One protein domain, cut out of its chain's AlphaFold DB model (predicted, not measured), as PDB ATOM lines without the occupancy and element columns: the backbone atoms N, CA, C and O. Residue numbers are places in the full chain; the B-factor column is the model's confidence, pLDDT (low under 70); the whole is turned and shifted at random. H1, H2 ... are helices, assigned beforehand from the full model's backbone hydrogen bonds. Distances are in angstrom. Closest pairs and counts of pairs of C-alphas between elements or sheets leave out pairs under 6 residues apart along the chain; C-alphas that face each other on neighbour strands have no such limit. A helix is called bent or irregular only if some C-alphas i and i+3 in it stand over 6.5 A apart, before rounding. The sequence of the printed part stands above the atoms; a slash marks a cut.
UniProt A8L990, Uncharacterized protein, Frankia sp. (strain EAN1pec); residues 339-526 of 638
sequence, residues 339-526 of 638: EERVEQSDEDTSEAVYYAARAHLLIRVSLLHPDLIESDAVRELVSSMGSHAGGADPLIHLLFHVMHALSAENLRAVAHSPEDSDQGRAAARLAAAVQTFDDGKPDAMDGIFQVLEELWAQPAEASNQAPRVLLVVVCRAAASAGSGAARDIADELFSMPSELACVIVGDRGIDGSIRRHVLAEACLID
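This is residues 339 to 526 of the 638 residues of an uncharacterized protein of Frankia sp. (strain EAN1pec) (UniProt A8L990). What does this model look like at first sight? A compact helical body has the arm H3a in its core and the long helix H1 running into it, with residues 339 to 344 of H1 sticking out at one end. H8 lies alongside the last part of H1 and H10 crosses H1, while towards the other end H3b, H4 and H5 run up and down side by side, with H7 crossing H3b and H4. What is it made of, and how large is it? The printed part has 188 residues with ten named helices, H1 to H10 in chain order, and no named strand, and its class is all helix. The radius of gyration of the C-alphas is 16.2 A, compact, and the C-alphas span 56 by 40 by 36 A.

Where do the first helices run? H1 is residues 339 to 368, 41.8 A long, from C-alpha 339 at (39.515, 55.206, 28.272) to C-alpha 368 at (21.628, 50.728, -9.238). H2 is residues 376 to 384. H3, residues 394 to 415, was assigned as one helix by its hydrogen bonds but is bent, C-alphas 405 and 408 being 9.0 A apart, with arms H3a, residues 394 to 405, and H3b, residues 408 to 415. Which helices follow? H4 is residues 421 to 438, 25.7 A long, H5 residues 444 to 456, 18.6 A, and H6 residues 460 to 463. H7 is residues 466 to 481, 22.5 A long, H8 residues 483 to 495, 18.5 A, and H9 residues 497 to 500. H10 is residues 510 to 523, 19.9 A long, ending at C-alpha 523 at (20.532, 61.128, 2.101).

How do H1, H3a and H8 stand? They form a bundle, each touching the other two, though H3a and H8 only just touch, with 3 pairs of C-alphas within 8 A, the closest those of Ala 405 and Ile 489 at 7.0 A. Residues 360 to 368 of H1 touch H8, closest C-alphas Leu 367 and Ala 486 at 5.3 A, opposite ways at a shallow tilt of 7 degrees. Residues 355 to 363 of H1 touch H3a, closest C-alphas Ala 359 and Leu 395 at 4.8 A. What else touches H1? Among others, H10 touches its residues 353 to 361, closest C-alphas Ala 357 and Val 518 at 4.7 A, at a steep tilt of 53 degrees. H2 forms a hairpin with H1, closest C-alphas Arg 358 and Leu 381 at 7.1 A. H9 touches H10, closest C-alphas Ser 498 and Asp 511 at 5.7 A. Where are H4 to H7? H4 forms hairpins with H3b, closest C-alphas Ala 415 and Gly 424 at 3.9 A, and with H5, closest C-alphas Phe 437 and Ala 444 at 4.7 A. H7 touches H3b at a steep tilt of 64 degrees, closest C-alphas Asn 410 and Ala 477 at 5.0 A. H6 touches no helix. Are the helix backbones complete? Every O i to N i+4 pair is within hydrogen-bond range in H1, H2, H3a, H4, H5, H7, H8 and H10, and 3 of 4 are in H3b. H6 and H9 are too short for such a pair.

How far does it reach? The two C-alphas farthest apart are those of Glu 339 and Pro 418, at 57.3 A. Is anything missing, or long? The printed part has no cut, and no link is long. Where is confidence low? The mean pLDDT of the printed part is 82.8, with residues 348, 386 to 392, 417 to 420, 458 to 464 and 504 to 509 under 70.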
ATOM      1  N   GLU A 339      40.033  54.046  28.998       81.94
ATOM      2  CA  GLU A 339      39.515  55.206  28.272       81.94
ATOM      3  C   GLU A 339      40.339  55.453  27.010       81.94
ATOM      4  O   GLU A 339      39.771  55.394  25.927       81.94
ATOM      5  N   GLU A 340      41.670  55.546  27.115       80.62
ATOM      6  CA  GLU A 340      42.569  55.665  25.956       80.62
ATOM      7  C   GLU A 340      42.352  54.528  24.944       80.62
ATOM      8  O   GLU A 340      42.323  54.741  23.733       80.62
ATOM      9  N   ARG A 341      42.174  53.291  25.431       75.94
ATOM     10  CA  ARG A 341      41.921  52.126  24.572       75.94
ATOM     11  C   ARG A 341      40.553  52.193  23.900       75.94
ATOM     12  O   ARG A 341      40.435  51.766  22.754       75.94
ATOM     13  N   VAL A 342      39.518  52.634  24.614       74.25
ATOM     14  CA  VAL A 342      38.163  52.784  24.068       74.25
ATOM     15  C   VAL A 342      38.131  53.928  23.067       74.25
ATOM     16  O   VAL A 342      37.603  53.719  21.987       74.25
ATOM     17  N   GLU A 343      38.751  55.067  23.367       76.88
ATOM     18  CA  GLU A 343      38.883  56.201  22.449       76.88
ATOM     19  C   GLU A 343      39.619  55.790  21.176       76.88
ATOM     20  O   GLU A 343      39.085  55.963  20.088       76.88
ATOM     21  N   GLN A 344      40.783  55.143  21.296       71.00
ATOM     22  CA  GLN A 344      41.513  54.646  20.131       71.00
ATOM     23  C   GLN A 344      40.685  53.622  19.341       71.00
ATOM     24  O   GLN A 344      40.635  53.670  18.116       71.00
ATOM     25  N   SER A 345      39.999  52.708  20.033       70.62
ATOM     26  CA  SER A 345      39.117  51.740  19.381       70.62
ATOM     27  C   SER A 345      37.940  52.422  18.688       70.62
ATOM     28  O   SER A 345      37.548  51.965  17.622       70.62
ATOM     29  N   ASP A 346      37.352  53.464  19.270       72.62
ATOM     30  CA  ASP A 346      36.244  54.218  18.686       72.62
ATOM     31  C   ASP A 346      36.708  55.032  17.480       72.62
ATOM     32  O   ASP A 346      36.000  55.063  16.479       72.62
ATOM     33  N   GLU A 347      37.888  55.651  17.545       71.75
ATOM     34  CA  GLU A 347      38.508  56.362  16.424       71.75
ATOM     35  C   GLU A 347      38.758  55.405  15.254       71.75
ATOM     36  O   GLU A 347      38.254  55.640  14.151       71.75
ATOM     37  N   ASP A 348      39.430  54.277  15.511       67.50
ATOM     38  CA  ASP A 348      39.707  53.244  14.507       67.50
ATOM     39  C   ASP A 348      38.399  52.645  13.945       67.50
ATOM     40  O   ASP A 348      38.261  52.430  12.738       67.50
ATOM     41  N   THR A 349      37.398  52.413  14.807       74.44
ATOM     42  CA  THR A 349      36.075  51.912  14.395       74.44
ATOM     43  C   THR A 349      35.341  52.939  13.545       74.44
ATOM     44  O   THR A 349      34.785  52.587  12.510       74.44
ATOM     45  N   SER A 350      35.326  54.204  13.959       77.31
ATOM     46  CA  SER A 350      34.616  55.277  13.268       77.31
ATOM     47  C   SER A 350      35.213  55.521  11.890       77.31
ATOM     48  O   SER A 350      34.465  55.655  10.922       77.31
ATOM     49  N   GLU A 351      36.543  55.541  11.774       79.62
ATOM     50  CA  GLU A 351      37.220  55.682  10.486       79.62
ATOM     51  C   GLU A 351      36.912  54.485   9.566       79.62
ATOM     52  O   GLU A 351      36.546  54.673   8.400       79.62
ATOM     53  N   ALA A 352      36.956  53.258  10.096       80.50
ATOM     54  CA  ALA A 352      36.632  52.054   9.333       80.50
ATOM     55  C   ALA A 352      35.162  52.014   8.874       80.50
ATOM     56  O   ALA A 352      34.894  51.739   7.701       80.50
ATOM     57  N   VAL A 353      34.207  52.333   9.759       85.31
ATOM     58  CA  VAL A 353      32.770  52.435   9.431       85.31
ATOM     59  C   VAL A 353      32.546  53.477   8.352       85.31
ATOM     60  O   VAL A 353      31.818  53.220   7.394       85.31
ATOM     61  N   TYR A 354      33.181  54.637   8.491       85.31
ATOM     62  CA  TYR A 354      33.036  55.745   7.565       85.31
ATOM     63  C   TYR A 354      33.495  55.370   6.152       85.31
ATOM     64  O   TYR A 354      32.713  55.480   5.204       85.31
ATOM     65  N   TYR A 355      34.717  54.852   5.982       85.56
ATOM     66  CA  TYR A 355      35.191  54.458   4.650       85.56
ATOM     67  C   TYR A 355      34.425  53.264   4.080       85.56
ATOM     68  O   TYR A 355      34.133  53.249   2.881       85.56
ATOM     69  N   ALA A 356      34.046  52.291   4.912       88.81
ATOM     70  CA  ALA A 356      33.239  51.161   4.470       88.81
ATOM     71  C   ALA A 356      31.857  51.608   3.986       88.81
ATOM     72  O   ALA A 356      31.423  51.194   2.911       88.81
ATOM     73  N   ALA A 357      31.189  52.505   4.717       91.50
ATOM     74  CA  ALA A 357      29.895  53.045   4.321       91.50
ATOM     75  C   ALA A 357      29.973  53.775   2.973       91.50
ATOM     76  O   ALA A 357      29.154  53.538   2.081       91.50
ATOM     77  N   ARG A 358      31.001  54.605   2.771       90.75
ATOM     78  CA  ARG A 358      31.214  55.310   1.500       90.75
ATOM     79  C   ARG A 358      31.532  54.364   0.349       90.75
ATOM     80  O   ARG A 358      30.997  54.537  -0.745       90.75
ATOM     81  N   ALA A 359      32.363  53.354   0.587       91.75
ATOM     82  CA  ALA A 359      32.687  52.342  -0.409       91.75
ATOM     83  C   ALA A 359      31.440  51.544  -0.831       91.75
ATOM     84  O   ALA A 359      31.169  51.415  -2.028       91.75
ATOM     85  N   HIS A 360      30.635  51.098   0.139       93.94
ATOM     86  CA  HIS A 360      29.343  50.445  -0.104       93.94
ATOM     87  C   HIS A 360      28.406  51.335  -0.912       93.94
ATOM     88  O   HIS A 360      27.847  50.890  -1.915       93.94
ATOM     89  N   LEU A 361      28.277  52.608  -0.535       94.88
ATOM     90  CA  LEU A 361      27.428  53.559  -1.246       94.88
ATOM     91  C   LEU A 361      27.892  53.786  -2.691       94.88
ATOM     92  O   LEU A 361      27.066  53.757  -3.602       94.88
ATOM     93  N   LEU A 362      29.195  53.951  -2.935       93.69
ATOM     94  CA  LEU A 362      29.752  54.125  -4.282       93.69
ATOM     95  C   LEU A 362      29.476  52.918  -5.183       93.69
ATOM     96  O   LEU A 362      29.059  53.081  -6.336       93.69
ATOM     97  N   ILE A 363      29.684  51.706  -4.665       94.88
ATOM     98  CA  ILE A 363      29.369  50.468  -5.381       94.88
ATOM     99  C   ILE A 363      27.870  50.376  -5.649       94.88
ATOM    100  O   ILE A 363      27.466  50.100  -6.779       94.88
ATOM    101  N   ARG A 364      27.039  50.672  -4.649       94.88
ATOM    102  CA  ARG A 364      25.583  50.616  -4.771       94.88
ATOM    103  C   ARG A 364      25.056  51.595  -5.817       94.88
ATOM    104  O   ARG A 364      24.298  51.193  -6.698       94.88
ATOM    105  N   VAL A 365      25.512  52.847  -5.784       95.25
ATOM    106  CA  VAL A 365      25.213  53.855  -6.814       95.25
ATOM    107  C   VAL A 365      25.647  53.351  -8.189       95.25
ATOM    108  O   VAL A 365      24.889  53.454  -9.148       95.25
ATOM    109  N   SER A 366      26.817  52.720  -8.290       94.75
ATOM    110  CA  SER A 366      27.308  52.178  -9.563       94.75
ATOM    111  C   SER A 366      26.492  50.995 -10.087       94.75
ATOM    112  O   SER A 366      26.398  50.806 -11.298       94.75
ATOM    113  N   LEU A 367      25.903  50.188  -9.210       95.50
ATOM    114  CA  LEU A 367      25.061  49.060  -9.607       95.50
ATOM    115  C   LEU A 367      23.639  49.507  -9.984       95.50
ATOM    116  O   LEU A 367      23.061  48.966 -10.927       95.50
ATOM    117  N   LEU A 368      23.077  50.479  -9.260       95.62
ATOM    118  CA  LEU A 368      21.628  50.728  -9.238       95.62
ATOM    119  C   LEU A 368      21.216  52.123  -9.716       95.62
ATOM    120  O   LEU A 368      20.106  52.284 -10.223       95.62
ATOM    121  N   HIS A 369      22.111  53.106  -9.616       94.56
ATOM    122  CA  HIS A 369      21.867  54.505  -9.983       94.56
ATOM    123  C   HIS A 369      22.986  55.042 -10.899       94.56
ATOM    124  O   HIS A 369      23.661  56.024 -10.571       94.56
ATOM    125  N   PRO A 370      23.235  54.388 -12.052       91.12
ATOM    126  CA  PRO A 370      24.388  54.670 -12.910       91.12
ATOM    127  C   PRO A 370      24.410  56.104 -13.467       91.12
ATOM    128  O   PRO A 370      25.466  56.632 -13.812       91.12
ATOM    129  N   ASP A 371      23.250  56.748 -13.556       92.12
ATOM    130  CA  ASP A 371      23.072  58.138 -13.967       92.12
ATOM    131  C   ASP A 371      23.649  59.152 -12.965       92.12
ATOM    132  O   ASP A 371      24.000  60.266 -13.361       92.12
ATOM    133  N   LEU A 372      23.831  58.757 -11.701       92.25
ATOM    134  CA  LEU A 372      24.373  59.613 -10.645       92.25
ATOM    135  C   LEU A 372      25.899  59.567 -10.524       92.25
ATOM    136  O   LEU A 372      26.457  60.433  -9.851       92.25
ATOM    137  N   ILE A 373      26.598  58.639 -11.195       87.88
ATOM    138  CA  ILE A 373      28.075  58.549 -11.142       87.88
ATOM    139  C   ILE A 373      28.747  59.876 -11.510       87.88
ATOM    140  O   ILE A 373      29.794  60.236 -10.972       87.88
ATOM    141  N   GLU A 374      28.147  60.610 -12.445       85.69
ATOM    142  CA  GLU A 374      28.675  61.877 -12.934       85.69
ATOM    143  C   GLU A 374      28.214  63.089 -12.120       85.69
ATOM    144  O   GLU A 374      28.617  64.208 -12.440       85.69
ATOM    145  N   SER A 375      27.402  62.906 -11.077       89.75
ATOM    146  CA  SER A 375      26.950  63.995 -10.205       89.75
ATOM    147  C   SER A 375      28.107  64.618  -9.417       89.75
ATOM    148  O   SER A 375      29.142  63.987  -9.189       89.75
ATOM    149  N   ASP A 376      27.946  65.877  -9.007       88.44
ATOM    150  CA  ASP A 376      28.961  66.555  -8.195       88.44
ATOM    151  C   ASP A 376      29.105  65.890  -6.810       88.44
ATOM    152  O   ASP A 376      30.231  65.686  -6.368       88.44
ATOM    153  N   ALA A 377      27.999  65.433  -6.204       86.88
ATOM    154  CA  ALA A 377      27.995  64.724  -4.919       86.88
ATOM    155  C   ALA A 377      28.794  63.408  -4.961       86.88
ATOM    156  O   ALA A 377      29.653  63.165  -4.116       86.88
ATOM    157  N   VAL A 378      28.591  62.572  -5.988       87.75
ATOM    158  CA  VAL A 378      29.368  61.327  -6.136       87.75
ATOM    159  C   VAL A 378      30.832  61.623  -6.454       87.75
ATOM    160  O   VAL A 378      31.719  60.918  -5.978       87.75
ATOM    161  N   ARG A 379      31.127  62.683  -7.220       85.62
ATOM    162  CA  ARG A 379      32.517  63.101  -7.467       85.62
ATOM    163  C   ARG A 379      33.218  63.547  -6.185       85.62
ATOM    164  O   ARG A 379      34.391  63.220  -6.014       85.62
ATOM    165  N   GLU A 380      32.521  64.253  -5.302       84.38
ATOM    166  CA  GLU A 380      33.033  64.623  -3.982       84.38
ATOM    167  C   GLU A 380      33.306  63.378  -3.129       84.38
ATOM    168  O   GLU A 380      34.425  63.212  -2.634       84.38
ATOM    169  N   LEU A 381      32.353  62.442  -3.081       84.38
ATOM    170  CA  LEU A 381      32.499  61.159  -2.392       84.38
ATOM    171  C   LEU A 381      33.721  60.375  -2.902       84.38
ATOM    172  O   LEU A 381      34.562  59.955  -2.111       84.38
ATOM    173  N   VAL A 382      33.888  60.261  -4.223       83.94
ATOM    174  CA  VAL A 382      35.068  59.632  -4.841       83.94
ATOM    175  C   VAL A 382      36.354  60.373  -4.482       83.94
ATOM    176  O   VAL A 382      37.355  59.734  -4.191       83.94
ATOM    177  N   SER A 383      36.355  61.708  -4.477       77.19
ATOM    178  CA  SER A 383      37.560  62.486  -4.157       77.19
ATOM    179  C   SER A 383      38.003  62.357  -2.698       77.19
ATOM    180  O   SER A 383      39.186  62.512  -2.402       77.19
ATOM    181  N   SER A 384      37.066  62.042  -1.800       72.00
ATOM    182  CA  SER A 384      37.355  61.736  -0.398       72.00
ATOM    183  C   SER A 384      37.956  60.336  -0.199       72.00
ATOM    184  O   SER A 384      38.633  60.095   0.796       72.00
ATOM    185  N   MET A 385      37.754  59.440  -1.172       70.31
ATOM    186  CA  MET A 385      38.257  58.066  -1.204       70.31
ATOM    187  C   MET A 385      39.537  58.019  -2.055       70.31
ATOM    188  O   MET A 385      39.478  57.850  -3.272       70.31
ATOM    189  N   GLY A 386      40.717  58.220  -1.460       53.38
ATOM    190  CA  GLY A 386      41.951  58.186  -2.266       53.38
ATOM    191  C   GLY A 386      43.259  58.649  -1.631       53.38
ATOM    192  O   GLY A 386      44.285  58.647  -2.308       53.38
ATOM    193  N   SER A 387      43.281  59.032  -0.355       54.78
ATOM    194  CA  SER A 387      44.526  59.400   0.340       54.78
ATOM    195  C   SER A 387      45.351  58.197   0.822       54.78
ATOM    196  O   SER A 387      46.544  58.360   1.085       54.78
ATOM    197  N   HIS A 388      44.769  56.994   0.882       50.88
ATOM    198  CA  HIS A 388      45.385  55.802   1.478       50.88
ATOM    199  C   HIS A 388      45.384  54.615   0.498       50.88
ATOM    200  O   HIS A 388      44.603  53.682   0.617       50.88
ATOM    201  N   ALA A 389      46.265  54.649  -0.506       45.72
ATOM    202  CA  ALA A 389      46.451  53.532  -1.437       45.72
ATOM    203  C   ALA A 389      47.182  52.361  -0.747       45.72
ATOM    204  O   ALA A 389      48.413  52.308  -0.736       45.72
ATOM    205  N   GLY A 390      46.427  51.427  -0.170       49.09
ATOM    206  CA  GLY A 390      46.932  50.160   0.363       49.09
ATOM    207  C   GLY A 390      45.888  49.048   0.242       49.09
ATOM    208  O   GLY A 390      44.700  49.331   0.132       49.09
ATOM    209  N   GLY A 391      46.319  47.784   0.285       47.62
ATOM    210  CA  GLY A 391      45.457  46.595   0.163       47.62
ATOM    211  C   GLY A 391      44.463  46.361   1.312       47.62
ATOM    212  O   GLY A 391      43.928  45.270   1.414       47.62
ATOM    213  N   ALA A 392      44.239  47.358   2.173       53.69
ATOM    214  CA  ALA A 392      43.236  47.362   3.239       53.69
ATOM    215  C   ALA A 392      42.083  48.353   2.956       53.69
ATOM    216  O   ALA A 392      41.293  48.643   3.846       53.69
ATOM    217  N   ASP A 393      42.004  48.919   1.743       76.31
ATOM    218  CA  ASP A 393      40.933  49.845   1.358       76.31
ATOM    219  C   ASP A 393      39.600  49.082   1.173       76.31
ATOM    220  O   ASP A 393      39.525  48.201   0.301       76.31
ATOM    221  N   PRO A 394      38.533  49.422   1.930       84.94
ATOM    222  CA  PRO A 394      37.215  48.797   1.811       84.94
ATOM    223  C   PRO A 394      36.679  48.719   0.380       84.94
ATOM    224  O   PRO A 394      36.026  47.745  -0.000       84.94
ATOM    225  N   LEU A 395      36.971  49.723  -0.452       86.62
ATOM    226  CA  LEU A 395      36.500  49.762  -1.830       86.62
ATOM    227  C   LEU A 395      37.195  48.713  -2.703       86.62
ATOM    228  O   LEU A 395      36.550  48.142  -3.580       86.62
ATOM    229  N   ILE A 396      38.471  48.399  -2.458       85.81
ATOM    230  CA  ILE A 396      39.186  47.340  -3.188       85.81
ATOM    231  C   ILE A 396      38.575  45.968  -2.870       85.81
ATOM    232  O   ILE A 396      38.319  45.191  -3.794       85.81
ATOM    233  N   HIS A 397      38.282  45.691  -1.596       86.94
ATOM    234  CA  HIS A 397      37.634  44.441  -1.178       86.94
ATOM    235  C   HIS A 397      36.232  44.293  -1.779       86.94
ATOM    236  O   HIS A 397      35.921  43.269  -2.393       86.94
ATOM    237  N   LEU A 398      35.415  45.346  -1.726       90.62
ATOM    238  CA  LEU A 398      34.087  45.321  -2.339       90.62
ATOM    239  C   LEU A 398      34.157  45.170  -3.864       90.62
ATOM    240  O   LEU A 398      33.380  44.413  -4.445       90.62
ATOM    241  N   LEU A 399      35.113  45.829  -4.527       90.75
ATOM    242  CA  LEU A 399      35.337  45.654  -5.963       90.75
ATOM    243  C   LEU A 399      35.715  44.212  -6.304       90.75
ATOM    244  O   LEU A 399      35.218  43.697  -7.302       90.75
ATOM    245  N   PHE A 400      36.539  43.537  -5.499       89.50
ATOM    246  CA  PHE A 400      36.824  42.113  -5.693       89.50
ATOM    247  C   PHE A 400      35.526  41.285  -5.722       89.50
ATOM    248  O   PHE A 400      35.278  40.577  -6.705       89.50
ATOM    249  N   HIS A 401      34.664  41.444  -4.711       89.94
ATOM    250  CA  HIS A 401      33.392  40.718  -4.623       89.94
ATOM    251  C   HIS A 401      32.464  41.030  -5.805       89.94
ATOM    252  O   HIS A 401      31.950  40.118  -6.454       89.94
ATOM    253  N   VAL A 402      32.311  42.312  -6.147       94.12
ATOM    254  CA  VAL A 402      31.462  42.768  -7.260       94.12
ATOM    255  C   VAL A 402      31.949  42.234  -8.602       94.12
ATOM    256  O   VAL A 402      31.150  41.755  -9.403       94.12
ATOM    257  N   MET A 403      33.253  42.310  -8.880       91.00
ATOM    258  CA  MET A 403      33.811  41.881 -10.167       91.00
ATOM    259  C   MET A 403      33.687  40.370 -10.352       91.00
ATOM    260  O   MET A 403      33.400  39.914 -11.462       91.00
ATOM    261  N   HIS A 404      33.865  39.605  -9.275       89.75
ATOM    262  CA  HIS A 404      33.608  38.171  -9.277       89.75
ATOM    263  C   HIS A 404      32.122  37.874  -9.534       89.75
ATOM    264  O   HIS A 404      31.806  37.129 -10.463       89.75
ATOM    265  N   ALA A 405      31.205  38.524  -8.809       92.12
ATOM    266  CA  ALA A 405      29.763  38.315  -8.966       92.12
ATOM    267  C   ALA A 405      29.237  38.714 -10.360       92.12
ATOM    268  O   ALA A 405      28.376  38.044 -10.929       92.12
ATOM    269  N   LEU A 406      29.797  39.768 -10.962       93.19
ATOM    270  CA  LEU A 406      29.471  40.176 -12.332       93.19
ATOM    271  C   LEU A 406      30.008  39.208 -13.394       93.19
ATOM    272  O   LEU A 406      29.502  39.225 -14.517       93.19
ATOM    273  N   SER A 407      30.960  38.334 -13.058       93.12
ATOM    274  CA  SER A 407      31.639  37.369 -13.935       93.12
ATOM    275  C   SER A 407      32.525  37.972 -15.037       93.12
ATOM    276  O   SER A 407      32.339  39.093 -15.527       93.12
ATOM    277  N   ALA A 408      33.471  37.163 -15.522       93.38
ATOM    278  CA  ALA A 408      34.360  37.546 -16.618       93.38
ATOM    279  C   ALA A 408      33.623  37.826 -17.946       93.38
ATOM    280  O   ALA A 408      34.138  38.566 -18.786       93.38
ATOM    281  N   GLU A 409      32.444  37.242 -18.178       94.00
ATOM    282  CA  GLU A 409      31.658  37.461 -19.401       94.00
ATOM    283  C   GLU A 409      31.180  38.914 -19.514       94.00
ATOM    284  O   GLU A 409      31.467  39.582 -20.514       94.00
ATOM    285  N   ASN A 410      30.536  39.434 -18.467       94.31
ATOM    286  CA  ASN A 410      30.008  40.800 -18.469       94.31
ATOM    287  C   ASN A 410      31.126  41.847 -18.461       94.31
ATOM    288  O   ASN A 410      31.014  42.879 -19.124       94.31
ATOM    289  N   LEU A 411      32.257  41.561 -17.808       93.19
ATOM    290  CA  LEU A 411      33.439  42.424 -17.868       93.19
ATOM    291  C   LEU A 411      34.024  42.504 -19.287       93.19
ATOM    292  O   LEU A 411      34.424  43.579 -19.745       93.19
ATOM    293  N   ARG A 412      34.026  41.398 -20.045       92.50
ATOM    294  CA  ARG A 412      34.463  41.416 -21.452       92.50
ATOM    295  C   ARG A 412      33.537  42.244 -22.327       92.50
ATOM    296  O   ARG A 412      34.040  42.877 -23.250       92.50
ATOM    297  N   ALA A 413      32.233  42.281 -22.062       89.00
ATOM    298  CA  ALA A 413      31.313  43.114 -22.837       89.00
ATOM    299  C   ALA A 413      31.725  44.602 -22.804       89.00
ATOM    300  O   ALA A 413      31.683  45.275 -23.835       89.00
ATOM    301  N   VAL A 414      32.240  45.082 -21.666       87.50
ATOM    302  CA  VAL A 414      32.755  46.455 -21.502       87.50
ATOM    303  C   VAL A 414      34.041  46.694 -22.299       87.50
ATOM    304  O   VAL A 414      34.198  47.737 -22.936       87.50
ATOM    305  N   ALA A 415      34.954  45.718 -22.315       78.88
ATOM    306  CA  ALA A 415      36.266  45.828 -22.962       78.88
ATOM    307  C   ALA A 415      36.211  46.074 -24.483       78.88
ATOM    308  O   ALA A 415      37.173  46.578 -25.063       78.88
ATOM    309  N   HIS A 416      35.102  45.718 -25.136       71.75
ATOM    310  CA  HIS A 416      34.934  45.843 -26.586       71.75
ATOM    311  C   HIS A 416      34.334  47.192 -27.027       71.75
ATOM    312  O   HIS A 416      34.121  47.387 -28.225       71.75
ATOM    313  N   SER A 417      34.076  48.125 -26.099       66.38
ATOM    314  CA  SER A 417      33.581  49.465 -26.437       66.38
ATOM    315  C   SER A 417      34.717  50.372 -26.948       66.38
ATOM    316  O   SER A 417      35.680  50.612 -26.216       66.38
ATOM    317  N   PRO A 418      34.641  50.902 -28.185       60.19
ATOM    318  CA  PRO A 418      35.693  51.738 -28.771       60.19
ATOM    319  C   PRO A 418      35.728  53.179 -28.233       60.19
ATOM    320  O   PRO A 418      36.628  53.929 -28.608       60.19
ATOM    321  N   GLU A 419      34.765  53.579 -27.397       60.97
ATOM    322  CA  GLU A 419      34.566  54.977 -26.993       60.97
ATOM    323  C   GLU A 419      35.434  55.412 -25.792       60.97
ATOM    324  O   GLU A 419      35.699  56.603 -25.675       60.97
ATOM    325  N   ASP A 420      35.992  54.484 -24.990       66.19
ATOM    326  CA  ASP A 420      36.830  54.807 -23.813       66.19
ATOM    327  C   ASP A 420      37.991  53.815 -23.600       66.19
ATOM    328  O   ASP A 420      37.814  52.719 -23.057       66.19
ATOM    329  N   SER A 421      39.219  54.199 -23.982       72.31
ATOM    330  CA  SER A 421      40.374  53.284 -23.951       72.31
ATOM    331  C   SER A 421      40.761  52.808 -22.554       72.31
ATOM    332  O   SER A 421      41.275  51.702 -22.408       72.31
ATOM    333  N   ASP A 422      40.552  53.630 -21.530       81.44
ATOM    334  CA  ASP A 422      41.084  53.365 -20.190       81.44
ATOM    335  C   ASP A 422      40.177  52.404 -19.420       81.44
ATOM    336  O   ASP A 422      40.651  51.406 -18.874       81.44
ATOM    337  N   GLN A 423      38.863  52.627 -19.497       85.94
ATOM    338  CA  GLN A 423      37.838  51.731 -18.960       85.94
ATOM    339  C   GLN A 423      37.865  50.372 -19.665       85.94
ATOM    340  O   GLN A 423      37.832  49.334 -19.008       85.94
ATOM    341  N   GLY A 424      37.996  50.359 -21.000       85.38
ATOM    342  CA  GLY A 424      38.098  49.116 -21.764       85.38
ATOM    343  C   GLY A 424      39.341  48.296 -21.397       85.38
ATOM    344  O   GLY A 424      39.254  47.077 -21.238       85.38
ATOM    345  N   ARG A 425      40.492  48.955 -21.184       87.19
ATOM    346  CA  ARG A 425      41.714  48.292 -20.689       87.19
ATOM    347  C   ARG A 425      41.538  47.751 -19.271       87.19
ATOM    348  O   ARG A 425      41.938  46.615 -19.026       87.19
ATOM    349  N   ALA A 426      40.956  48.529 -18.358       88.81
ATOM    350  CA  ALA A 426      40.691  48.089 -16.988       88.81
ATOM    351  C   ALA A 426      39.772  46.855 -16.970       88.81
ATOM    352  O   ALA A 426      40.138  45.826 -16.405       88.81
ATOM    353  N   ALA A 427      38.648  46.909 -17.691       91.12
ATOM    354  CA  ALA A 427      37.703  45.802 -17.807       91.12
ATOM    355  C   ALA A 427      38.340  44.536 -18.406       91.12
ATOM    356  O   ALA A 427      38.105  43.435 -17.914       91.12
ATOM    357  N   ALA A 428      39.196  44.672 -19.427       90.56
ATOM    358  CA  ALA A 428      39.901  43.536 -20.023       90.56
ATOM    359  C   ALA A 428      40.853  42.844 -19.033       90.56
ATOM    360  O   ALA A 428      40.930  41.614 -19.006       90.56
ATOM    361  N   ARG A 429      41.575  43.627 -18.218       92.31
ATOM    362  CA  ARG A 429      42.484  43.100 -17.189       92.31
ATOM    363  C   ARG A 429      41.713  42.394 -16.076       92.31
ATOM    364  O   ARG A 429      42.065  41.272 -15.729       92.31
ATOM    365  N   LEU A 430      40.640  43.015 -15.586       92.31
ATOM    366  CA  LEU A 430      39.768  42.438 -14.562       92.31
ATOM    367  C   LEU A 430      39.108  41.146 -15.053       92.31
ATOM    368  O   LEU A 430      39.165  40.135 -14.366       92.31
ATOM    369  N   ALA A 431      38.586  41.119 -16.282       93.81
ATOM    370  CA  ALA A 431      38.003  39.909 -16.861       93.81
ATOM    371  C   ALA A 431      39.001  38.743 -16.965       93.81
ATOM    372  O   ALA A 431      38.617  37.581 -16.836       93.81
ATOM    373  N   ALA A 432      40.278  39.028 -17.239       91.69
ATOM    374  CA  ALA A 432      41.321  38.005 -17.278       91.69
ATOM    375  C   ALA A 432      41.660  37.468 -15.877       91.69
ATOM    376  O   ALA A 432      41.888  36.265 -15.726       91.69
ATOM    377  N   ALA A 433      41.664  38.340 -14.866       91.19
ATOM    378  CA  ALA A 433      41.883  37.959 -13.474       91.19
ATOM    379  C   ALA A 433      40.710  37.127 -12.927       91.19
ATOM    380  O   ALA A 433      40.934  36.022 -12.441       91.19
ATOM    381  N   VAL A 434      39.464  37.573 -13.133       92.31
ATOM    382  CA  VAL A 434      38.253  36.826 -12.740       92.31
ATOM    383  C   VAL A 434      38.204  35.456 -13.417       92.31
ATOM    384  O   VAL A 434      37.999  34.453 -12.750       92.31
ATOM    385  N   GLN A 435      38.529  35.357 -14.711       92.06
ATOM    386  CA  GLN A 435      38.607  34.050 -15.378       92.06
ATOM    387  C   GLN A 435      39.657  33.123 -14.752       92.06
ATOM    388  O   GLN A 435      39.472  31.914 -14.697       92.06
ATOM    389  N   THR A 436      40.791  33.674 -14.319       89.44
ATOM    390  CA  THR A 436      41.860  32.898 -13.672       89.44
ATOM    391  C   THR A 436      41.386  32.342 -12.330       89.44
ATOM    392  O   THR A 436      41.745  31.211 -11.995       89.44
ATOM    393  N   PHE A 437      40.555  33.105 -11.617       88.06
ATOM    394  CA  PHE A 437      39.879  32.683 -10.394       88.06
ATOM    395  C   PHE A 437      38.837  31.592 -10.662       88.06
ATOM    396  O   PHE A 437      38.926  30.523 -10.064       88.06
ATOM    397  N   ASP A 438      37.957  31.790 -11.647       87.94
ATOM    398  CA  ASP A 438      36.948  30.800 -12.055       87.94
ATOM    399  C   ASP A 438      37.576  29.475 -12.531       87.94
ATOM    400  O   ASP A 438      37.023  28.393 -12.326       87.94
ATOM    401  N   ASP A 439      38.762  29.541 -13.147       88.62
ATOM    402  CA  ASP A 439      39.538  28.372 -13.580       88.62
ATOM    403  C   ASP A 439      40.162  27.585 -12.399       88.62
ATOM    404  O   ASP A 439      40.801  26.552 -12.627       88.62
ATOM    405  N   GLY A 440      40.031  28.062 -11.154       82.50
ATOM    406  CA  GLY A 440      40.552  27.413  -9.946       82.50
ATOM    407  C   GLY A 440      42.080  27.366  -9.875       82.50
ATOM    408  O   GLY A 440      42.654  26.397  -9.369       82.50
ATOM    409  N   LYS A 441      42.767  28.364 -10.446       82.12
ATOM    410  CA  LYS A 441      44.236  28.407 -10.438       82.12
ATOM    411  C   LYS A 441      44.769  28.797  -9.049       82.12
ATOM    412  O   LYS A 441      44.130  29.587  -8.357       82.12
ATOM    413  N   PRO A 442      45.951  28.287  -8.653       73.31
ATOM    414  CA  PRO A 442      46.643  28.759  -7.454       73.31
ATOM    415  C   PRO A 442      46.845  30.278  -7.507       73.31
ATOM    416  O   PRO A 442      47.091  30.815  -8.589       73.31
ATOM    417  N   ASP A 443      46.729  30.945  -6.357       76.62
ATOM    418  CA  ASP A 443      46.968  32.387  -6.171       76.62
ATOM    419  C   ASP A 443      46.067  33.308  -7.025       76.62
ATOM    420  O   ASP A 443      46.353  34.486  -7.233       76.62
ATOM    421  N   ALA A 444      44.951  32.793  -7.554       77.31
ATOM    422  CA  ALA A 444      44.087  33.574  -8.437       77.31
ATOM    423  C   ALA A 444      43.358  34.728  -7.726       77.31
ATOM    424  O   ALA A 444      43.048  35.734  -8.364       77.31
ATOM    425  N   MET A 445      43.115  34.590  -6.419       79.62
ATOM    426  CA  MET A 445      42.582  35.656  -5.568       79.62
ATOM    427  C   MET A 445      43.562  36.835  -5.507       79.62
ATOM    428  O   MET A 445      43.191  37.955  -5.858       79.62
ATOM    429  N   ASP A 446      44.829  36.558  -5.191       79.69
ATOM    430  CA  ASP A 446      45.913  37.548  -5.172       79.69
ATOM    431  C   ASP A 446      46.066  38.226  -6.538       79.69
ATOM    432  O   ASP A 446      46.321  39.424  -6.621       79.69
ATOM    433  N   GLY A 447      45.829  37.490  -7.629       82.62
ATOM    434  CA  GLY A 447      45.829  38.041  -8.983       82.62
ATOM    435  C   GLY A 447      44.757  39.112  -9.230       82.62
ATOM    436  O   GLY A 447      45.013  40.057  -9.979       82.62
ATOM    437  N   ILE A 448      43.569  39.004  -8.622       84.00
ATOM    438  CA  ILE A 448      42.527  40.039  -8.731       84.00
ATOM    439  C   ILE A 448      42.913  41.263  -7.897       84.00
ATOM    440  O   ILE A 448      42.873  42.377  -8.425       84.00
ATOM    441  N   PHE A 449      43.341  41.061  -6.646       85.00
ATOM    442  CA  PHE A 449      43.805  42.147  -5.777       85.00
ATOM    443  C   PHE A 449      44.975  42.906  -6.404       85.00
ATOM    444  O   PHE A 449      44.913  44.125  -6.523       85.00
ATOM    445  N   GLN A 450      45.967  42.197  -6.945       85.25
ATOM    446  CA  GLN A 450      47.092  42.807  -7.648       85.25
ATOM    447  C   GLN A 450      46.628  43.672  -8.831       85.25
ATOM    448  O   GLN A 450      47.133  44.775  -9.037       85.25
ATOM    449  N   VAL A 451      45.658  43.209  -9.631       87.00
ATOM    450  CA  VAL A 451      45.131  44.011 -10.748       87.00
ATOM    451  C   VAL A 451      44.416  45.263 -10.245       87.00
ATOM    452  O   VAL A 451      44.592  46.324 -10.846       87.00
ATOM    453  N   LEU A 452      43.629  45.160  -9.173       85.75
ATOM    454  CA  LEU A 452      42.950  46.304  -8.566       85.75
ATOM    455  C   LEU A 452      43.961  47.316  -8.010       85.75
ATOM    456  O   LEU A 452      43.880  48.490  -8.363       85.75
ATOM    457  N   GLU A 453      44.963  46.863  -7.256       83.62
ATOM    458  CA  GLU A 453      46.043  47.698  -6.717       83.62
ATOM    459  C   GLU A 453      46.848  48.390  -7.824       83.62
ATOM    460  O   GLU A 453      47.116  49.589  -7.751       83.62
ATOM    461  N   GLU A 454      47.192  47.680  -8.902       84.19
ATOM    462  CA  GLU A 454      47.906  48.265 -10.042       84.19
ATOM    463  C   GLU A 454      47.062  49.297 -10.805       84.19
ATOM    464  O   GLU A 454      47.603  50.255 -11.370       84.19
ATOM    465  N   LEU A 455      45.740  49.106 -10.865       82.12
ATOM    466  CA  LEU A 455      44.829  50.105 -11.424       82.12
ATOM    467  C   LEU A 455      44.715  51.327 -10.504       82.12
ATOM    468  O   LEU A 455      44.628  52.441 -11.018       82.12
ATOM    469  N   TRP A 456      44.789  51.123  -9.187       79.31
ATOM    470  CA  TRP A 456      44.729  52.163  -8.157       79.31
ATOM    471  C   TRP A 456      46.004  53.019  -8.080       79.31
ATOM    472  O   TRP A 456      45.938  54.244  -7.982       79.31
ATOM    473  N   ALA A 457      47.178  52.391  -8.191       74.50
ATOM    474  CA  ALA A 457      48.498  53.003  -8.003       74.50
ATOM    475  C   ALA A 457      48.993  53.873  -9.182       74.50
ATOM    476  O   ALA A 457      50.178  54.216  -9.263       74.50
ATOM    477  N   GLN A 458      48.122  54.234 -10.129       66.25
ATOM    478  CA  GLN A 458      48.483  55.100 -11.258       66.25
ATOM    479  C   GLN A 458      48.880  56.514 -10.776       66.25
ATOM    480  O   GLN A 458      48.396  56.960  -9.743       66.25
ATOM    481  N   PRO A 459      49.781  57.239 -11.476       54.00
ATOM    482  CA  PRO A 459      50.377  58.491 -10.983       54.00
ATOM    483  C   PRO A 459      49.339  59.558 -10.589       54.00
ATOM    484  O   PRO A 459      48.283  59.631 -11.196       54.00
ATOM    485  N   ALA A 460      49.668  60.415  -9.613       52.25
ATOM    486  CA  ALA A 460      48.751  61.282  -8.846       52.25
ATOM    487  C   ALA A 460      47.669  62.074  -9.624       52.25
ATOM    488  O   ALA A 460      46.573  62.252  -9.104       52.25
ATOM    489  N   GLU A 461      47.914  62.523 -10.862       50.91
ATOM    490  CA  GLU A 461      46.872  63.174 -11.689       50.91
ATOM    491  C   GLU A 461      45.843  62.174 -12.263       50.91
ATOM    492  O   GLU A 461      44.688  62.531 -12.485       50.91
ATOM    493  N   ALA A 462      46.245  60.917 -12.470       50.56
ATOM    494  CA  ALA A 462      45.402  59.791 -12.871       50.56
ATOM    495  C   ALA A 462      44.852  58.991 -11.669       50.56
ATOM    496  O   ALA A 462      43.777  58.409 -11.787       50.56
ATOM    497  N   SER A 463      45.540  58.993 -10.517       51.50
ATOM    498  CA  SER A 463      45.119  58.293  -9.286       51.50
ATOM    499  C   SER A 463      43.728  58.732  -8.819       51.50
ATOM    500  O   SER A 463      42.863  57.891  -8.600       51.50
ATOM    501  N   ASN A 464      43.447  60.044  -8.827       57.12
ATOM    502  CA  ASN A 464      42.121  60.586  -8.488       57.12
ATOM    503  C   ASN A 464      41.008  60.175  -9.476       57.12
ATOM    504  O   ASN A 464      39.831  60.426  -9.221       57.12
ATOM    505  N   GLN A 465      41.349  59.570 -10.619       70.88
ATOM    506  CA  GLN A 465      40.380  59.013 -11.567       70.88
ATOM    507  C   GLN A 465      40.282  57.486 -11.515       70.88
ATOM    508  O   GLN A 465      39.341  56.939 -12.088       70.88
ATOM    509  N   ALA A 466      41.190  56.785 -10.831       76.94
ATOM    510  CA  ALA A 466      41.184  55.325 -10.785       76.94
ATOM    511  C   ALA A 466      39.914  54.739 -10.132       76.94
ATOM    512  O   ALA A 466      39.286  53.892 -10.780       76.94
ATOM    513  N   PRO A 467      39.445  55.220  -8.956       81.31
ATOM    514  CA  PRO A 467      38.192  54.736  -8.376       81.31
ATOM    515  C   PRO A 467      37.020  54.980  -9.329       81.31
ATOM    516  O   PRO A 467      36.238  54.081  -9.617       81.31
ATOM    517  N   ARG A 468      36.959  56.170  -9.936       85.06
ATOM    518  CA  ARG A 468      35.928  56.524 -10.917       85.06
ATOM    519  C   ARG A 468      35.926  55.590 -12.130       85.06
ATOM    520  O   ARG A 468      34.862  55.151 -12.554       85.06
ATOM    521  N   VAL A 469      37.091  55.277 -12.702       87.00
ATOM    522  CA  VAL A 469      37.199  54.337 -13.832       87.00
ATOM    523  C   VAL A 469      36.648  52.965 -13.445       87.00
ATOM    524  O   VAL A 469      35.906  52.375 -14.228       87.00
ATOM    525  N   LEU A 470      36.968  52.476 -12.245       89.38
ATOM    526  CA  LEU A 470      36.500  51.182 -11.746       89.38
ATOM    527  C   LEU A 470      34.984  51.167 -11.510       89.38
ATOM    528  O   LEU A 470      34.316  50.240 -11.964       89.38
ATOM    529  N   LEU A 471      34.424  52.221 -10.916       90.62
ATOM    530  CA  LEU A 471      32.975  52.380 -10.733       90.62
ATOM    531  C   LEU A 471      32.226  52.426 -12.077       90.62
ATOM    532  O   LEU A 471      31.196  51.775 -12.246       90.62
ATOM    533  N   VAL A 472      32.781  53.099 -13.094       90.00
ATOM    534  CA  VAL A 472      32.200  53.090 -14.451       90.00
ATOM    535  C   VAL A 472      32.274  51.698 -15.093       90.00
ATOM    536  O   VAL A 472      31.351  51.300 -15.810       90.00
ATOM    537  N   VAL A 473      33.340  50.928 -14.839       92.00
ATOM    538  CA  VAL A 473      33.421  49.526 -15.280       92.00
ATOM    539  C   VAL A 473      32.330  48.686 -14.611       92.00
ATOM    540  O   VAL A 473      31.651  47.950 -15.328       92.00
ATOM    541  N   VAL A 474      32.100  48.845 -13.299       94.38
ATOM    542  CA  VAL A 474      30.985  48.198 -12.576       94.38
ATOM    543  C   VAL A 474      29.652  48.542 -13.234       94.38
ATOM    544  O   VAL A 474      28.927  47.634 -13.623       94.38
ATOM    545  N   CYS A 475      29.369  49.828 -13.462       93.25
ATOM    546  CA  CYS A 475      28.166  50.300 -14.156       93.25
ATOM    547  C   CYS A 475      27.908  49.577 -15.479       93.25
ATOM    548  O   CYS A 475      26.819  49.060 -15.735       93.25
ATOM    549  N   ARG A 476      28.918  49.547 -16.353       92.50
ATOM    550  CA  ARG A 476      28.779  48.976 -17.698       92.50
ATOM    551  C   ARG A 476      28.661  47.453 -17.657       92.50
ATOM    552  O   ARG A 476      27.909  46.886 -18.448       92.50
ATOM    553  N   ALA A 477      29.370  46.797 -16.742       94.00
ATOM    554  CA  ALA A 477      29.281  45.354 -16.556       94.00
ATOM    555  C   ALA A 477      27.931  44.948 -15.939       94.00
ATOM    556  O   ALA A 477      27.305  44.006 -16.420       94.00
ATOM    557  N   ALA A 478      27.422  45.702 -14.964       94.94
ATOM    558  CA  ALA A 478      26.091  45.513 -14.388       94.94
ATOM    559  C   ALA A 478      24.980  45.723 -15.429       94.94
ATOM    560  O   ALA A 478      24.051  44.923 -15.513       94.94
ATOM    561  N   ALA A 479      25.113  46.726 -16.302       92.38
ATOM    562  CA  ALA A 479      24.192  46.925 -17.421       92.38
ATOM    563  C   ALA A 479      24.180  45.736 -18.403       92.38
ATOM    564  O   ALA A 479      23.130  45.416 -18.959       92.38
ATOM    565  N   SER A 480      25.325  45.065 -18.596       92.75
ATOM    566  CA  SER A 480      25.418  43.819 -19.372       92.75
ATOM    567  C   SER A 480      24.761  42.636 -18.651       92.75
ATOM    568  O   SER A 480      24.063  41.851 -19.291       92.75
ATOM    569  N   ALA A 481      24.951  42.524 -17.333       93.00
ATOM    570  CA  ALA A 481      24.376  41.459 -16.508       93.00
ATOM    571  C   ALA A 481      22.843  41.575 -16.359       93.00
ATOM    572  O   ALA A 481      22.141  40.568 -16.267       93.00
ATOM    573  N   GLY A 482      22.319  42.804 -16.375       93.94
ATOM    574  CA  GLY A 482      20.901  43.125 -16.225       93.94
ATOM    575  C   GLY A 482      20.547  43.623 -14.818       93.94
ATOM    576  O   GLY A 482      21.223  43.320 -13.838       93.94
ATOM    577  N   SER A 483      19.448  44.379 -14.705       90.69
ATOM    578  CA  SER A 483      19.067  45.054 -13.452       90.69
ATOM    579  C   SER A 483      18.733  44.111 -12.294       90.69
ATOM    580  O   SER A 483      18.921  44.494 -11.146       90.69
ATOM    581  N   GLY A 484      18.259  42.892 -12.576       92.50
ATOM    582  CA  GLY A 484      18.017  41.883 -11.539       92.50
ATOM    583  C   GLY A 484      19.316  41.465 -10.850       92.50
ATOM    584  O   GLY A 484      19.428  41.590  -9.640       92.50
ATOM    585  N   ALA A 485      20.334  41.099 -11.635       92.69
ATOM    586  CA  ALA A 485      21.641  40.722 -11.100       92.69
ATOM    587  C   ALA A 485      22.310  41.879 -10.341       92.69
ATOM    588  O   ALA A 485      22.897  41.667  -9.288       92.69
ATOM    589  N   ALA A 486      22.196  43.113 -10.844       94.25
ATOM    590  CA  ALA A 486      22.734  44.286 -10.156       94.25
ATOM    591  C   ALA A 486      22.090  44.512  -8.773       94.25
ATOM    592  O   ALA A 486      22.793  44.860  -7.825       94.25
ATOM    593  N   ARG A 487      20.772  44.290  -8.656       93.88
ATOM    594  CA  ARG A 487      20.025  44.344  -7.390       93.88
ATOM    595  C   ARG A 487      20.463  43.235  -6.441       93.88
ATOM    596  O   ARG A 487      20.818  43.551  -5.313       93.88
ATOM    597  N   ASP A 488      20.524  41.995  -6.920       92.06
ATOM    598  CA  ASP A 488      20.929  40.844  -6.105       92.06
ATOM    599  C   ASP A 488      22.337  41.046  -5.511       92.06
ATOM    600  O   ASP A 488      22.534  40.851  -4.314       92.06
ATOM    601  N   ILE A 489      23.293  41.534  -6.314       93.50
ATOM    602  CA  ILE A 489      24.653  41.858  -5.847       93.50
ATOM    603  C   ILE A 489      24.620  42.977  -4.798       93.50
ATOM    604  O   ILE A 489      25.285  42.884  -3.771       93.50
ATOM    605  N   ALA A 490      23.863  44.049  -5.038       92.69
ATOM    606  CA  ALA A 490      23.794  45.171  -4.106       92.69
ATOM    607  C   ALA A 490      23.180  44.784  -2.748       92.69
ATOM    608  O   ALA A 490      23.629  45.282  -1.716       92.69
ATOM    609  N   ASP A 491      22.172  43.911  -2.745       88.69
ATOM    610  CA  ASP A 491      21.537  43.417  -1.522       88.69
ATOM    611  C   ASP A 491      22.443  42.418  -0.780       88.69
ATOM    612  O   ASP A 491      22.541  42.480   0.446       88.69
ATOM    613  N   GLU A 492      23.180  41.565  -1.503       87.25
ATOM    614  CA  GLU A 492      24.192  40.673  -0.919       87.25
ATOM    615  C   GLU A 492      25.281  41.469  -0.187       87.25
ATOM    616  O   GLU A 492      25.552  41.205   0.986       87.25
ATOM    617  N   LEU A 493      25.838  42.505  -0.825       85.62
ATOM    618  CA  LEU A 493      26.859  43.364  -0.212       85.62
ATOM    619  C   LEU A 493      26.359  44.072   1.054       85.62
ATOM    620  O   LEU A 493      27.118  44.265   2.002       85.62
ATOM    621  N   PHE A 494      25.078  44.438   1.087       85.69
ATOM    622  CA  PHE A 494      24.464  45.133   2.218       85.69
ATOM    623  C   PHE A 494      24.084  44.193   3.376       85.69
ATOM    624  O   PHE A 494      23.817  44.650   4.493       85.69
ATOM    625  N   SER A 495      24.071  42.877   3.133       84.00
ATOM    626  CA  SER A 495      23.717  41.870   4.135       84.00
ATOM    627  C   SER A 495      24.819  41.641   5.171       84.00
ATOM    628  O   SER A 495      24.496  41.514   6.347       84.00
ATOM    629  N   MET A 496      26.093  41.672   4.771       82.81
ATOM    630  CA  MET A 496      27.261  41.486   5.651       82.81
ATOM    631  C   MET A 496      28.321  42.558   5.346       82.81
ATOM    632  O   MET A 496      29.396  42.256   4.817       82.81
ATOM    633  N   PRO A 497      27.995  43.847   5.570       83.38
ATOM    634  CA  PRO A 497      28.792  44.942   5.050       83.38
ATOM    635  C   PRO A 497      30.194  45.017   5.657       83.38
ATOM    636  O   PRO A 497      31.104  45.411   4.929       83.38
ATOM    637  N   SER A 498      30.407  44.639   6.923       84.75
ATOM    638  CA  SER A 498      31.745  44.651   7.523       84.75
ATOM    639  C   SER A 498      32.643  43.549   6.965       84.75
ATOM    640  O   SER A 498      33.797  43.820   6.638       84.75
ATOM    641  N   GLU A 499      32.118  42.330   6.799       81.94
ATOM    642  CA  GLU A 499      32.864  41.184   6.258       81.94
ATOM    643  C   GLU A 499      33.358  41.482   4.838       81.94
ATOM    644  O   GLU A 499      34.548  41.379   4.543       81.94
ATOM    645  N   LEU A 500      32.453  41.943   3.972       82.69
ATOM    646  CA  LEU A 500      32.740  42.170   2.552       82.69
ATOM    647  C   LEU A 500      33.600  43.417   2.305       82.69
ATOM    648  O   LEU A 500      34.269  43.522   1.275       82.69
ATOM    649  N   ALA A 501      33.602  44.356   3.251       83.12
ATOM    650  CA  ALA A 501      34.494  45.510   3.261       83.12
ATOM    651  C   ALA A 501      35.833  45.236   3.975       83.12
ATOM    652  O   ALA A 501      36.662  46.140   4.048       83.12
ATOM    653  N   CYS A 502      36.051  44.019   4.497       81.38
ATOM    654  CA  CYS A 502      37.225  43.648   5.294       81.38
ATOM    655  C   CYS A 502      37.450  44.563   6.520       81.38
ATOM    656  O   CYS A 502      38.577  44.894   6.891       81.38
ATOM    657  N   VAL A 503      36.360  44.975   7.169       75.75
ATOM    658  CA  VAL A 503      36.381  45.808   8.375       75.75
ATOM    659  C   VAL A 503      36.576  44.910   9.598       75.75
ATOM    660  O   VAL A 503      35.655  44.221  10.036       75.75
ATOM    661  N   ILE A 504      37.794  44.909  10.147       66.62
ATOM    662  CA  ILE A 504      38.168  44.094  11.311       66.62
ATOM    663  C   ILE A 504      38.058  44.951  12.574       66.62
ATOM    664  O   ILE A 504      38.997  45.651  12.947       66.62
ATOM    665  N   VAL A 505      36.912  44.878  13.249       62.47
ATOM    666  CA  VAL A 505      36.673  45.570  14.527       62.47
ATOM    667  C   VAL A 505      36.004  44.641  15.527       62.47
ATOM    668  O   VAL A 505      35.270  43.730  15.160       62.47
ATOM    669  N   GLY A 506      36.274  44.860  16.815       55.75
ATOM    670  CA  GLY A 506      35.786  44.006  17.903       55.75
ATOM    671  C   GLY A 506      34.308  44.189  18.275       55.75
ATOM    672  O   GLY A 506      33.882  43.612  19.275       55.75
ATOM    673  N   ASP A 507      33.541  44.993  17.530       62.31
ATOM    674  CA  ASP A 507      32.153  45.340  17.850       62.31
ATOM    675  C   ASP A 507      31.138  44.546  17.009       62.31
ATOM    676  O   ASP A 507      31.133  44.588  15.781       62.31
ATOM    677  N   ARG A 508      30.207  43.868  17.692       54.75
ATOM    678  CA  ARG A 508      29.100  43.111  17.080       54.75
ATOM    679  C   ARG A 508      28.003  44.008  16.488       54.75
ATOM    680  O   ARG A 508      27.132  43.506  15.787       54.75
ATOM    681  N   GLY A 509      28.010  45.310  16.781       66.38
ATOM    682  CA  GLY A 509      27.083  46.298  16.214       66.38
ATOM    683  C   GLY A 509      27.530  46.908  14.882       66.38
ATOM    684  O   GLY A 509      26.788  47.710  14.309       66.38
ATOM    685  N   ILE A 510      28.717  46.541  14.388       77.50
ATOM    686  CA  ILE A 510      29.389  47.229  13.282       77.50
ATOM    687  C   ILE A 510      28.569  47.257  11.990       77.50
ATOM    688  O   ILE A 510      28.465  48.299  11.349       77.50
ATOM    689  N   ASP A 511      27.911  46.152  11.646       82.31
ATOM    690  CA  ASP A 511      27.092  46.060  10.440       82.31
ATOM    691  C   ASP A 511      25.907  47.023  10.477       82.31
ATOM    692  O   ASP A 511      25.630  47.718   9.500       82.31
ATOM    693  N   GLY A 512      25.224  47.102  11.623       81.00
ATOM    694  CA  GLY A 512      24.138  48.056  11.829       81.00
ATOM    695  C   GLY A 512      24.635  49.496  11.701       81.00
ATOM    696  O   GLY A 512      24.009  50.305  11.017       81.00
ATOM    697  N   SER A 513      25.797  49.795  12.288       82.94
ATOM    698  CA  SER A 513      26.440  51.108  12.179       82.94
ATOM    699  C   SER A 513      26.793  51.459  10.733       82.94
ATOM    700  O   SER A 513      26.443  52.554  10.290       82.94
ATOM    701  N   ILE A 514      27.395  50.541   9.965       86.38
ATOM    702  CA  ILE A 514      27.704  50.761   8.544       86.38
ATOM    703  C   ILE A 514      26.416  51.012   7.754       86.38
ATOM    704  O   ILE A 514      26.353  51.996   7.026       86.38
ATOM    705  N   ARG A 515      25.357  50.203   7.920       88.44
ATOM    706  CA  ARG A 515      24.085  50.396   7.189       88.44
ATOM    707  C   ARG A 515      23.447  51.758   7.469       88.44
ATOM    708  O   ARG A 515      22.987  52.413   6.532       88.44
ATOM    709  N   ARG A 516      23.451  52.213   8.728       86.88
ATOM    710  CA  ARG A 516      22.953  53.555   9.085       86.88
ATOM    711  C   ARG A 516      23.806  54.662   8.468       86.88
ATOM    712  O   ARG A 516      23.242  55.600   7.912       86.88
ATOM    713  N   HIS A 517      25.133  54.523   8.475       90.19
ATOM    714  CA  HIS A 517      26.030  55.487   7.827       90.19
ATOM    715  C   HIS A 517      25.865  55.500   6.302       90.19
ATOM    716  O   HIS A 517      25.851  56.574   5.706       90.19
ATOM    717  N   VAL A 518      25.657  54.344   5.658       93.38
ATOM    718  CA  VAL A 518      25.333  54.271   4.221       93.38
ATOM    719  C   VAL A 518      24.043  55.038   3.934       93.38
ATOM    720  O   VAL A 518      23.988  55.782   2.959       93.38
ATOM    721  N   LEU A 519      23.012  54.890   4.773       93.94
ATOM    722  CA  LEU A 519      21.755  55.627   4.621       93.94
ATOM    723  C   LEU A 519      21.926  57.136   4.858       93.94
ATOM    724  O   LEU A 519      21.323  57.931   4.136       93.94
ATOM    725  N   ALA A 520      22.748  57.534   5.830       90.81
ATOM    726  CA  ALA A 520      23.059  58.936   6.098       90.81
ATOM    727  C   ALA A 520      23.760  59.595   4.904       90.81
ATOM    728  O   ALA A 520      23.302  60.623   4.412       90.81
ATOM    729  N   GLU A 521      24.793  58.948   4.369       91.88
ATOM    730  CA  GLU A 521      25.504  59.405   3.172       91.88
ATOM    731  C   GLU A 521      24.593  59.382   1.930       91.88
ATOM    732  O   GLU A 521      24.597  60.312   1.128       91.88
ATOM    733  N   ALA A 522      23.729  58.369   1.785       94.38
ATOM    734  CA  ALA A 522      22.747  58.309   0.701       94.38
ATOM    735  C   ALA A 522      21.772  59.495   0.732       94.38
ATOM    736  O   ALA A 522      21.418  60.026  -0.325       94.38
ATOM    737  N   CYS A 523      21.376  59.948   1.929       93.19
ATOM    738  CA  CYS A 523      20.532  61.128   2.101       93.19
ATOM    739  C   CYS A 523      21.171  62.412   1.552       93.19
ATOM    740  O   CYS A 523      20.427  63.317   1.166       93.19
ATOM    741  N   LEU A 524      22.503  62.483   1.481       91.56
ATOM    742  CA  LEU A 524      23.253  63.624   0.946       91.56
ATOM    743  C   LEU A 524      23.455  63.568  -0.576       91.56
ATOM    744  O   LEU A 524      23.908  64.548  -1.164       91.56
ATOM    745  N   ILE A 525      23.122  62.450  -1.227       92.19
ATOM    746  CA  ILE A 525      23.272  62.289  -2.680       92.19
ATOM    747  C   ILE A 525      21.956  62.581  -3.395       92.19
ATOM    748  O   ILE A 525      21.884  63.502  -4.209       92.19
ATOM    749  N   ASP A 526      20.934  61.764  -3.136       94.38
ATOM    750  CA  ASP A 526      19.654  61.832  -3.840       94.38
ATOM    751  C   ASP A 526      18.549  61.106  -3.045       94.38
ATOM    752  O   ASP A 526      18.783  60.001  -2.536       94.38
TER     753      ASP A 526